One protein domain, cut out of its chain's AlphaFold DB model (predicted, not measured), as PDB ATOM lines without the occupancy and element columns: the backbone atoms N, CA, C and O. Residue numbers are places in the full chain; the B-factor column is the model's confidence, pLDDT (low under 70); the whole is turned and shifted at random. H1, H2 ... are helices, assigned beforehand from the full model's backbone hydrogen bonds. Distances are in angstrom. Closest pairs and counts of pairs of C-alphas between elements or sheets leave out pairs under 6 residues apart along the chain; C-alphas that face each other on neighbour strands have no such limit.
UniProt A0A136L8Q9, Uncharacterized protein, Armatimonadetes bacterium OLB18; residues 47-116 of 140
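Overview. This is residues 47 to 116 of the 140 residues of an uncharacterized protein of Armatimonadetes bacterium OLB18 (UniProt A0A136L8Q9). The domain is a compact cluster of five crossed helices: H2 and H4 run opposite ways in the middle, H1 crosses one side of this pair, and the short H5 packs on H2 at the other side. H3 crosses the end of H2 and makes a corner with H4. The printed part has 70 residues with five named helices, H1 to H5 in chain order, and no named strand; the class is all helix. The radius of gyration of the C-alphas is 10.7 A, and the C-alphas span 28 by 25 by 18 A, a rounded outline.

Along the chain. H1, residues 47 to 61, is the longest helix, 20.9 A from C-alpha 47 at (-24.045, -23.972, -16.750) to C-alpha 61. H2 holds residues 66 to 73, 10.5 A, and begins at C-alpha 66 (-14.179, -6.154, -9.166). H3 is residues 79 to 88, 14.0 A. H4 is residues 90 to 101, 16.1 A. H5, residues 108 to 113, measures 8.5 A and ends at C-alpha 113 (-0.903, -7.336, -7.416).

Arrangement. H2 is the hub, touching the four other helices. H1 and H2 only just touch, with 3 pairs of C-alphas within 8 A, through residues 56 to 60 of H1 alone; the closest C-alphas, of Ala 56 and Leu 69, are 7.5 A apart. H2 and H3 touch about perpendicular, at 88 degrees, with the closest C-alphas, of Phe 73 and His 82, 4.6 A apart. H2 and H4 touch at a steep tilt of 41 degrees, opposite ways; their closest C-alphas, of Gly 66 and Phe 101, are 6.2 A apart. H2 and H5 only just touch, with 3 pairs of C-alphas within 8 A, the closest being Pro 67 and Val 110 at 7.0 A. H1 touches H3 at a steep tilt of 52 degrees, opposite ways, closest at C-alphas 52 and 84, 6.7 A apart. H1 also touches residues 96 to 101 of H4, the same way at a steep tilt of 46 degrees, with C-alphas 57 and 100 closest at 6.4 A. H3 and H4 touch only at the corner, and only just, with 3 pairs of C-alphas within 8 A; the closest are those of Trp 85 and Val 93, 6.4 A apart. H5 is apart from H1 and H3. In each of the five helices every O i to N i+4 pair is within hydrogen-bond range.

Size, cuts and confidence. The two C-alphas farthest apart, of Ser 47 and Glu 109, are 30.4 A from each other. The printed part has no cut. The links H1 to H2, H2 to H3 and H3 to H4 are tight, and H4 to H5 is short. The mean pLDDT of the printed part is 95.1, and no printed residue is under 70.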
ATOM      1  N   SER A  47     -23.492 -24.175 -18.096       91.25
ATOM      2  CA  SER A  47     -24.045 -23.972 -16.750       91.25
ATOM      3  C   SER A  47     -23.047 -23.330 -15.786       91.25
ATOM      4  O   SER A  47     -23.407 -22.402 -15.063       91.25
ATOM      5  N   LEU A  48     -21.787 -23.775 -15.795       91.56
ATOM      6  CA  LEU A  48     -20.748 -23.246 -14.911       91.56
ATOM      7  C   LEU A  48     -20.440 -21.776 -15.218       91.56
ATOM      8  O   LEU A  48     -20.299 -20.973 -14.298       91.56
ATOM      9  N   GLY A  49     -20.350 -21.417 -16.501       94.88
ATOM     10  CA  GLY A  49     -20.124 -20.040 -16.924       94.88
ATOM     11  C   GLY A  49     -21.309 -19.129 -16.620       94.88
ATOM     12  O   GLY A  49     -21.111 -18.038 -16.082       94.88
ATOM     13  N   SER A  50     -22.539 -19.590 -16.874       94.94
ATOM     14  CA  SER A  50     -23.761 -18.860 -16.514       94.94
ATOM     15  C   SER A  50     -23.877 -18.637 -15.006       94.94
ATOM     16  O   SER A  50     -24.168 -17.523 -14.579       94.94
ATOM     17  N   MET A  51     -23.586 -19.655 -14.193       94.31
ATOM     18  CA  MET A  51     -23.574 -19.544 -12.731       94.31
ATOM     19  C   MET A  51     -22.507 -18.552 -12.256       94.31
ATOM     20  O   MET A  51     -22.797 -17.681 -11.442       94.31
ATOM     21  N   ALA A  52     -21.285 -18.638 -12.794       97.19
ATOM     22  CA  ALA A  52     -20.200 -17.714 -12.464       97.19
ATOM     23  C   ALA A  52     -20.568 -16.256 -12.762       97.19
ATOM     24  O   ALA A  52     -20.294 -15.371 -11.950       97.19
ATOM     25  N   ARG A  53     -21.210 -16.015 -13.910       98.12
ATOM     26  CA  ARG A  53     -21.696 -14.690 -14.294       98.12
ATOM     27  C   ARG A  53     -22.775 -14.184 -13.340       98.12
ATOM     28  O   ARG A  53     -22.643 -13.065 -12.860       98.12
ATOM     29  N   CYS A  54     -23.765 -15.017 -13.017       98.06
ATOM     30  CA  CYS A  54     -24.832 -14.671 -12.074       98.06
ATOM     31  C   CYS A  54     -24.259 -14.263 -10.711       98.06
ATOM     32  O   CYS A  54     -24.563 -13.185 -10.215       98.06
ATOM     33  N   MET A  55     -23.336 -15.060 -10.157       97.62
ATOM     34  CA  MET A  55     -22.662 -14.723  -8.899       97.62
ATOM     35  C   MET A  55     -21.939 -13.372  -8.982       97.62
ATOM     36  O   MET A  55     -22.031 -12.560  -8.064       97.62
ATOM     37  N   ALA A  56     -21.221 -13.102 -10.076       98.12
ATOM     38  CA  ALA A  56     -20.513 -11.837 -10.238       98.12
ATOM     39  C   ALA A  56     -21.458 -10.628 -10.334       98.12
ATOM     40  O   ALA A  56     -21.192  -9.600  -9.710       98.12
ATOM     41  N   GLU A  57     -22.564 -10.761 -11.066       98.38
ATOM     42  CA  GLU A  57     -23.602  -9.733 -11.185       98.38
ATOM     43  C   GLU A  57     -24.301  -9.480  -9.837       98.38
ATOM     44  O   GLU A  57     -24.489  -8.327  -9.452       98.38
ATOM     45  N   GLU A  58     -24.593 -10.528  -9.062       98.44
ATOM     46  CA  GLU A  58     -25.167 -10.402  -7.716       98.44
ATOM     47  C   GLU A  58     -24.240  -9.639  -6.761       98.44
ATOM     48  O   GLU A  58     -24.674  -8.715  -6.070       98.44
ATOM     49  N   TYR A  59     -22.943  -9.961  -6.748       98.25
ATOM     50  CA  TYR A  59     -21.973  -9.217  -5.941       98.25
ATOM     51  C   TYR A  59     -21.839  -7.760  -6.391       98.25
ATOM     52  O   TYR A  59     -21.752  -6.868  -5.541       98.25
ATOM     53  N   ALA A  60     -21.879  -7.497  -7.700       97.69
ATOM     54  CA  ALA A  60     -21.896  -6.134  -8.224       97.69
ATOM     55  C   ALA A  60     -23.128  -5.358  -7.726       97.69
ATOM     56  O   ALA A  60     -22.994  -4.231  -7.249       97.69
ATOM     57  N   MET A  61     -24.312  -5.979  -7.752       97.88
ATOM     58  CA  MET A  61     -25.552  -5.391  -7.229       97.88
ATOM     59  C   MET A  61     -25.489  -5.104  -5.726       97.88
ATOM     60  O   MET A  61     -26.064  -4.122  -5.262       97.88
ATOM     61  N   MET A  62     -24.766  -5.925  -4.963       97.94
ATOM     62  CA  MET A  62     -24.516  -5.705  -3.534       97.94
ATOM     63  C   MET A  62     -23.435  -4.644  -3.252       97.94
ATOM     64  O   MET A  62     -23.128  -4.380  -2.090       97.94
ATOM     65  N   GLY A  63     -22.848  -4.027  -4.284       97.62
ATOM     66  CA  GLY A  63     -21.852  -2.960  -4.151       97.62
ATOM     67  C   GLY A  63     -20.414  -3.445  -3.950       97.62
ATOM     68  O   GLY A  63     -19.554  -2.664  -3.541       97.62
ATOM     69  N   PHE A  64     -20.124  -4.718  -4.226       97.94
ATOM     70  CA  PHE A  64     -18.757  -5.237  -4.175       97.94
ATOM     71  C   PHE A  64     -17.968  -4.740  -5.388       97.94
ATOM     72  O   PHE A  64     -18.516  -4.546  -6.469       97.94
ATOM     73  N   SER A  65     -16.657  -4.552  -5.225       97.50
ATOM     74  CA  SER A  65     -15.780  -4.137  -6.322       97.50
ATOM     75  C   SER A  65     -15.183  -5.335  -7.064       97.50
ATOM     76  O   SER A  65     -14.930  -6.387  -6.472       97.50
ATOM     77  N   GLY A  66     -14.870  -5.152  -8.349       97.19
ATOM     78  CA  GLY A  66     -14.179  -6.154  -9.166       97.19
ATOM     79  C   GLY A  66     -12.886  -6.701  -8.534       97.19
ATOM     80  O   GLY A  66     -12.732  -7.921  -8.445       97.19
ATOM     81  N   PRO A  67     -11.980  -5.852  -8.004       97.44
ATOM     82  CA  PRO A  67     -10.772  -6.315  -7.318       97.44
ATOM     83  C   PRO A  67     -11.045  -7.130  -6.049       97.44
ATOM     84  O   PRO A  67     -10.306  -8.071  -5.752       97.44
ATOM     85  N   LEU A  68     -12.088  -6.786  -5.284       97.19
ATOM     86  CA  LEU A  68     -12.499  -7.577  -4.124       97.19
ATOM     87  C   LEU A  68     -13.018  -8.943  -4.573       97.19
ATOM     88  O   LEU A  68     -12.611  -9.963  -4.023       97.19
ATOM     89  N   LEU A  69     -13.850  -8.974  -5.610       97.81
ATOM     90  CA  LEU A  69     -14.405 -10.220  -6.111       97.81
ATOM     91  C   LEU A  69     -13.321 -11.128  -6.716       97.81
ATOM     92  O   LEU A  69     -13.322 -12.329  -6.457       97.81
ATOM     93  N   LEU A  70     -12.316 -10.571  -7.404       97.88
ATOM     94  CA  LEU A  70     -11.147 -11.329  -7.867       97.88
ATOM     95  C   LEU A  70     -10.394 -12.002  -6.704       97.88
ATOM     96  O   LEU A  70      -9.990 -13.160  -6.820       97.88
ATOM     97  N   LYS A  71     -10.250 -11.322  -5.556       97.50
ATOM     98  CA  LYS A  71      -9.684 -11.937  -4.339       97.50
ATOM     99  C   LYS A  71     -10.543 -13.098  -3.839       97.50
ATOM    100  O   LYS A  71      -9.989 -14.091  -3.380       97.50
ATOM    101  N   MET A  72     -11.867 -12.990  -3.932       97.75
ATOM    102  CA  MET A  72     -12.791 -14.046  -3.506       97.75
ATOM    103  C   MET A  72     -12.699 -15.280  -4.412       97.75
ATOM    104  O   MET A  72     -12.570 -16.385  -3.900       97.75
ATOM    105  N   PHE A  73     -12.648 -15.107  -5.739       97.25
ATOM    106  CA  PHE A  73     -12.393 -16.208  -6.685       97.25
ATOM    107  C   PHE A  73     -11.070 -16.936  -6.399       97.25
ATOM    108  O   PHE A  73     -10.960 -18.151  -6.552       97.25
ATOM    109  N   ARG A  74     -10.052 -16.210  -5.942       96.38
ATOM    110  CA  ARG A  74      -8.735 -16.760  -5.595       96.38
ATOM    111  C   ARG A  74      -8.638 -17.283  -4.156       96.38
ATOM    112  O   ARG A  74      -7.563 -17.701  -3.743       96.38
ATOM    113  N   ASN A  75      -9.720 -17.273  -3.383       94.62
ATOM    114  CA  ASN A  75      -9.699 -17.689  -1.984       94.62
ATOM    115  C   ASN A  75     -10.527 -18.976  -1.776       94.62
ATOM    116  O   ASN A  75     -11.746 -18.929  -1.951       94.62
ATOM    117  N   PRO A  76      -9.906 -20.092  -1.336       91.81
ATOM    118  CA  PRO A  76     -10.585 -21.371  -1.091       91.81
ATOM    119  C   PRO A  76     -11.755 -21.312  -0.109       91.81
ATOM    120  O   PRO A  76     -12.616 -22.183  -0.136       91.81
ATOM    121  N   PHE A  77     -11.818 -20.288   0.747       90.38
ATOM    122  CA  PHE A  77     -12.962 -20.070   1.629       90.38
ATOM    123  C   PHE A  77     -14.279 -19.912   0.846       90.38
ATOM    124  O   PHE A  77     -15.323 -20.381   1.292       90.38
ATOM    125  N   TYR A  78     -14.242 -19.305  -0.345       92.75
ATOM    126  CA  TYR A  78     -15.420 -19.099  -1.191       92.75
ATOM    127  C   TYR A  78     -15.581 -20.243  -2.191       92.75
ATOM    128  O   TYR A  78     -15.372 -20.057  -3.387       92.75
ATOM    129  N   GLN A  79     -15.966 -21.423  -1.705       89.88
ATOM    130  CA  GLN A  79     -15.990 -22.682  -2.468       89.88
ATOM    131  C   GLN A  79     -16.612 -22.573  -3.871       89.88
ATOM    132  O   GLN A  79     -16.015 -23.031  -4.840       89.88
ATOM    133  N   ALA A  80     -17.767 -21.913  -4.018       90.62
ATOM    134  CA  ALA A  80     -18.429 -21.769  -5.319       90.62
ATOM    135  C   ALA A  80     -17.618 -20.914  -6.315       90.62
ATOM    136  O   ALA A  80     -17.383 -21.329  -7.451       90.62
ATOM    137  N   LEU A  81     -17.140 -19.739  -5.884       95.94
ATOM    138  CA  LEU A  81     -16.312 -18.854  -6.711       95.94
ATOM    139  C   LEU A  81     -14.953 -19.501  -6.999       95.94
ATOM    140  O   LEU A  81     -14.494 -19.543  -8.140       95.94
ATOM    141  N   HIS A  82     -14.324 -20.060  -5.968       94.69
ATOM    142  CA  HIS A  82     -13.034 -20.717  -6.087       94.69
ATOM    143  C   HIS A  82     -13.095 -21.959  -6.976       94.69
ATOM    144  O   HIS A  82     -12.183 -22.176  -7.767       94.69
ATOM    145  N   GLY A  83     -14.192 -22.715  -6.940       92.62
ATOM    146  CA  GLY A  83     -14.431 -23.842  -7.837       92.62
ATOM    147  C   GLY A  83     -14.446 -23.428  -9.311       92.62
ATOM    148  O   GLY A  83     -13.836 -24.096 -10.146       92.62
ATOM    149  N   VAL A  84     -15.046 -22.277  -9.645       95.19
ATOM    150  CA  VAL A  84     -14.982 -21.711 -11.007       95.19
ATOM    151  C   VAL A  84     -13.540 -21.363 -11.386       95.19
ATOM    152  O   VAL A  84     -13.093 -21.701 -12.485       95.19
ATOM    153  N   TRP A  85     -12.795 -20.712 -10.487       96.19
ATOM    154  CA  TRP A  85     -11.388 -20.377 -10.719       96.19
ATOM    155  C   TRP A  85     -10.527 -21.635 -10.903       96.19
ATOM    156  O   TRP A  85      -9.722 -21.706 -11.833       96.19
ATOM    157  N   GLN A  86     -10.733 -22.677 -10.098       94.62
ATOM    158  CA  GLN A  86     -10.036 -23.950 -10.260       94.62
ATOM    159  C   GLN A  86     -10.357 -24.579 -11.617       94.62
ATOM    160  O   GLN A  86      -9.429 -24.897 -12.359       94.62
ATOM    161  N   ALA A  87     -11.634 -24.649 -11.996       93.00
ATOM    162  CA  ALA A  87     -12.077 -25.265 -13.244       93.00
ATOM    163  C   ALA A  87     -11.626 -24.508 -14.508       93.00
ATOM    164  O   ALA A  87     -11.230 -25.135 -15.487       93.00
ATOM    165  N   ARG A  88     -11.671 -23.166 -14.513       95.00
ATOM    166  CA  ARG A  88     -11.482 -22.351 -15.737       95.00
ATOM    167  C   ARG A  88     -10.270 -21.446 -15.735       95.00
ATOM    168  O   ARG A  88      -9.679 -21.198 -16.781       95.00
ATOM    169  N   GLY A  89      -9.836 -21.036 -14.558       95.00
ATOM    170  CA  GLY A  89      -8.562 -20.368 -14.370       95.00
ATOM    171  C   GLY A  89      -8.675 -18.875 -14.336       95.00
ATOM    172  O   GLY A  89      -9.736 -18.279 -14.507       95.00
ATOM    173  N   ASP A  90      -7.519 -18.287 -14.090       94.94
ATOM    174  CA  ASP A  90      -7.438 -16.890 -13.736       94.94
ATOM    175  C   ASP A  90      -7.840 -15.968 -14.886       94.94
ATOM    176  O   ASP A  90      -8.665 -15.083 -14.694       94.94
ATOM    177  N   ALA A  91      -7.350 -16.246 -16.097       95.75
ATOM    178  CA  ALA A  91      -7.694 -15.475 -17.289       95.75
ATOM    179  C   ALA A  91      -9.207 -15.463 -17.550       95.75
ATOM    180  O   ALA A  91      -9.778 -14.410 -17.811       95.75
ATOM    181  N   TYR A  92      -9.873 -16.615 -17.406       97.38
ATOM    182  CA  TYR A  92     -11.327 -16.694 -17.545       97.38
ATOM    183  C   TYR A  92     -12.041 -15.812 -16.517       97.38
ATOM    184  O   TYR A  92     -12.957 -15.076 -16.869       97.38
ATOM    185  N   VAL A  93     -11.626 -15.878 -15.249       97.75
ATOM    186  CA  VAL A  93     -12.233 -15.083 -14.173       97.75
ATOM    187  C   VAL A  93     -12.002 -13.590 -14.397       97.75
ATOM    188  O   VAL A  93     -12.924 -12.803 -14.219       97.75
ATOM    189  N   VAL A  94     -10.804 -13.184 -14.813       97.75
ATOM    190  CA  VAL A  94     -10.504 -11.776 -15.105       97.75
ATOM    191  C   VAL A  94     -11.401 -11.256 -16.227       97.75
ATOM    192  O   VAL A  94     -12.026 -10.211 -16.060       97.75
ATOM    193  N   GLU A  95     -11.538 -12.003 -17.322       98.06
ATOM    194  CA  GLU A  95     -12.408 -11.616 -18.439       98.06
ATOM    195  C   GLU A  95     -13.893 -11.608 -18.051       98.06
ATOM    196  O   GLU A  95     -14.623 -10.684 -18.409       98.06
ATOM    197  N   LEU A  96     -14.341 -12.581 -17.248       98.31
ATOM    198  CA  LEU A  96     -15.690 -12.597 -16.676       98.31
ATOM    199  C   LEU A  96     -15.963 -11.308 -15.893       98.31
ATOM    200  O   LEU A  96     -16.978 -10.647 -16.110       98.31
ATOM    201  N   LEU A  97     -15.058 -10.950 -14.983       98.12
ATOM    202  CA  LEU A  97     -15.236  -9.794 -14.118       98.12
ATOM    203  C   LEU A  97     -15.145  -8.478 -14.898       98.12
ATOM    204  O   LEU A  97     -15.929  -7.571 -14.643       98.12
ATOM    205  N   ARG A  98     -14.268  -8.381 -15.897       97.94
ATOM    206  CA  ARG A  98     -14.241  -7.245 -16.832       97.94
ATOM    207  C   ARG A  98     -15.550  -7.095 -17.602       97.94
ATOM    208  O   ARG A  98     -16.031  -5.980 -17.777       97.94
ATOM    209  N   GLY A  99     -16.172  -8.208 -17.987       97.88
ATOM    210  CA  GLY A  99     -17.491  -8.210 -18.619       97.88
ATOM    211  C   GLY A  99     -18.627  -7.708 -17.719       97.88
ATOM    212  O   GLY A  99     -19.639  -7.245 -18.242       97.88
ATOM    213  N   VAL A 100     -18.474  -7.784 -16.392       97.88
ATOM    214  CA  VAL A 100     -19.478  -7.325 -15.411       97.88
ATOM    215  C   VAL A 100     -19.201  -5.898 -14.931       97.88
ATOM    216  O   VAL A 100     -20.121  -5.090 -14.850       97.88
ATOM    217  N   PHE A 101     -17.945  -5.577 -14.619       96.62
ATOM    218  CA  PHE A 101     -17.551  -4.314 -13.982       96.62
ATOM    219  C   PHE A 101     -16.968  -3.274 -14.949       96.62
ATOM    220  O   PHE A 101     -16.762  -2.132 -14.545       96.62
ATOM    221  N   GLY A 102     -16.689  -3.649 -16.201       95.31
ATOM    222  CA  GLY A 102     -15.917  -2.841 -17.146       95.31
ATOM    223  C   GLY A 102     -14.410  -3.099 -17.041       95.31
ATOM    224  O   GLY A 102     -13.897  -3.555 -16.015       95.31
ATOM    225  N   ASN A 103     -13.678  -2.804 -18.119       90.81
ATOM    226  CA  ASN A 103     -12.235  -3.060 -18.191       90.81
ATOM    227  C   ASN A 103     -11.445  -2.186 -17.213       90.81
ATOM    228  O   ASN A 103     -10.512  -2.664 -16.570       90.81
ATOM    229  N   GLU A 104     -11.837  -0.920 -17.064       89.75
ATOM    230  CA  GLU A 104     -11.189   0.039 -16.168       89.75
ATOM    231  C   GLU A 104     -11.311  -0.325 -14.683       89.75
ATOM    232  O   GLU A 104     -10.481   0.090 -13.876       89.75
ATOM    233  N   ALA A 105     -12.313  -1.124 -14.310       87.50
ATOM    234  CA  ALA A 105     -12.519  -1.533 -12.926       87.50
ATOM    235  C   ALA A 105     -11.524  -2.613 -12.470       87.50
ATOM    236  O   ALA A 105     -11.337  -2.803 -11.264       87.50
ATOM    237  N   ILE A 106     -10.900  -3.336 -13.412       92.69
ATOM    238  CA  ILE A 106      -9.952  -4.427 -13.136       92.69
ATOM    239  C   ILE A 106      -8.758  -4.349 -14.105       92.69
ATOM    240  O   ILE A 106      -8.637  -5.150 -15.045       92.69
ATOM    241  N   PRO A 107      -7.863  -3.375 -13.885       91.81
ATOM    242  CA  PRO A 107      -6.694  -3.191 -14.727       91.81
ATOM    243  C   PRO A 107      -5.597  -4.220 -14.398       91.81
ATOM    244  O   PRO A 107      -5.586  -4.832 -13.321       91.81
ATOM    245  N   ASP A 108      -4.680  -4.448 -15.340       92.69
ATOM    246  CA  ASP A 108      -3.679  -5.524 -15.262       92.69
ATOM    247  C   ASP A 108      -2.747  -5.391 -14.047       92.69
ATOM    248  O   ASP A 108      -2.332  -6.400 -13.467       92.69
ATOM    249  N   GLU A 109      -2.456  -4.165 -13.600       92.81
ATOM    250  CA  GLU A 109      -1.671  -3.933 -12.389       92.81
ATOM    251  C   GLU A 109      -2.370  -4.479 -11.137       92.81
ATOM    252  O   GLU A 109      -1.724  -5.074 -10.270       92.81
ATOM    253  N   VAL A 110      -3.699  -4.359 -11.060       91.12
ATOM    254  CA  VAL A 110      -4.483  -4.888  -9.941       91.12
ATOM    255  C   VAL A 110      -4.507  -6.409  -9.999       91.12
ATOM    256  O   VAL A 110      -4.253  -7.054  -8.979       91.12
ATOM    257  N   VAL A 111      -4.741  -6.983 -11.184       93.25
ATOM    258  CA  VAL A 111      -4.730  -8.440 -11.403       93.25
ATOM    259  C   VAL A 111      -3.408  -9.055 -10.942       93.25
ATOM    260  O   VAL A 111      -3.420 -10.076 -10.247       93.25
ATOM    261  N   SER A 112      -2.297  -8.404 -11.297       92.50
ATOM    262  CA  SER A 112      -0.930  -8.829 -10.971       92.50
ATOM    263  C   SER A 112      -0.587  -8.644  -9.491       92.50
ATOM    264  O   SER A 112       0.167  -9.434  -8.930       92.50
ATOM    265  N   SER A 113      -1.141  -7.614  -8.841       92.25
ATOM    266  CA  SER A 113      -0.903  -7.336  -7.416       92.25
ATOM    267  C   SER A 113      -1.588  -8.327  -6.473       92.25
ATOM    268  O   SER A 113      -1.136  -8.532  -5.345       92.25
ATOM    269  N   ILE A 114      -2.694  -8.934  -6.907       91.25
ATOM    270  CA  ILE A 114      -3.412  -9.925  -6.113       91.25
ATOM    271  C   ILE A 114      -2.707 -11.277  -6.331       91.25
ATOM    272  O   ILE A 114      -2.540 -11.694  -7.474       91.25
ATOM    273  N   PRO A 115      -2.296 -12.005  -5.279       88.38
ATOM    274  CA  PRO A 115      -1.658 -13.306  -5.450       88.38
ATOM    275  C   PRO A 115      -2.623 -14.333  -6.039       88.38
ATOM    276  O   PRO A 115      -3.787 -14.392  -5.642       88.38
ATOM    277  N   GLN A 116      -2.136 -15.162  -6.959       86.75
ATOM    278  CA  GLN A 116      -2.836 -16.368  -7.394       86.75
ATOM    279  C   GLN A 116      -2.461 -17.522  -6.450       86.75
ATOM    280  O   GLN A 116      -1.268 -17.744  -6.224       86.75
TER     281      GLN A 116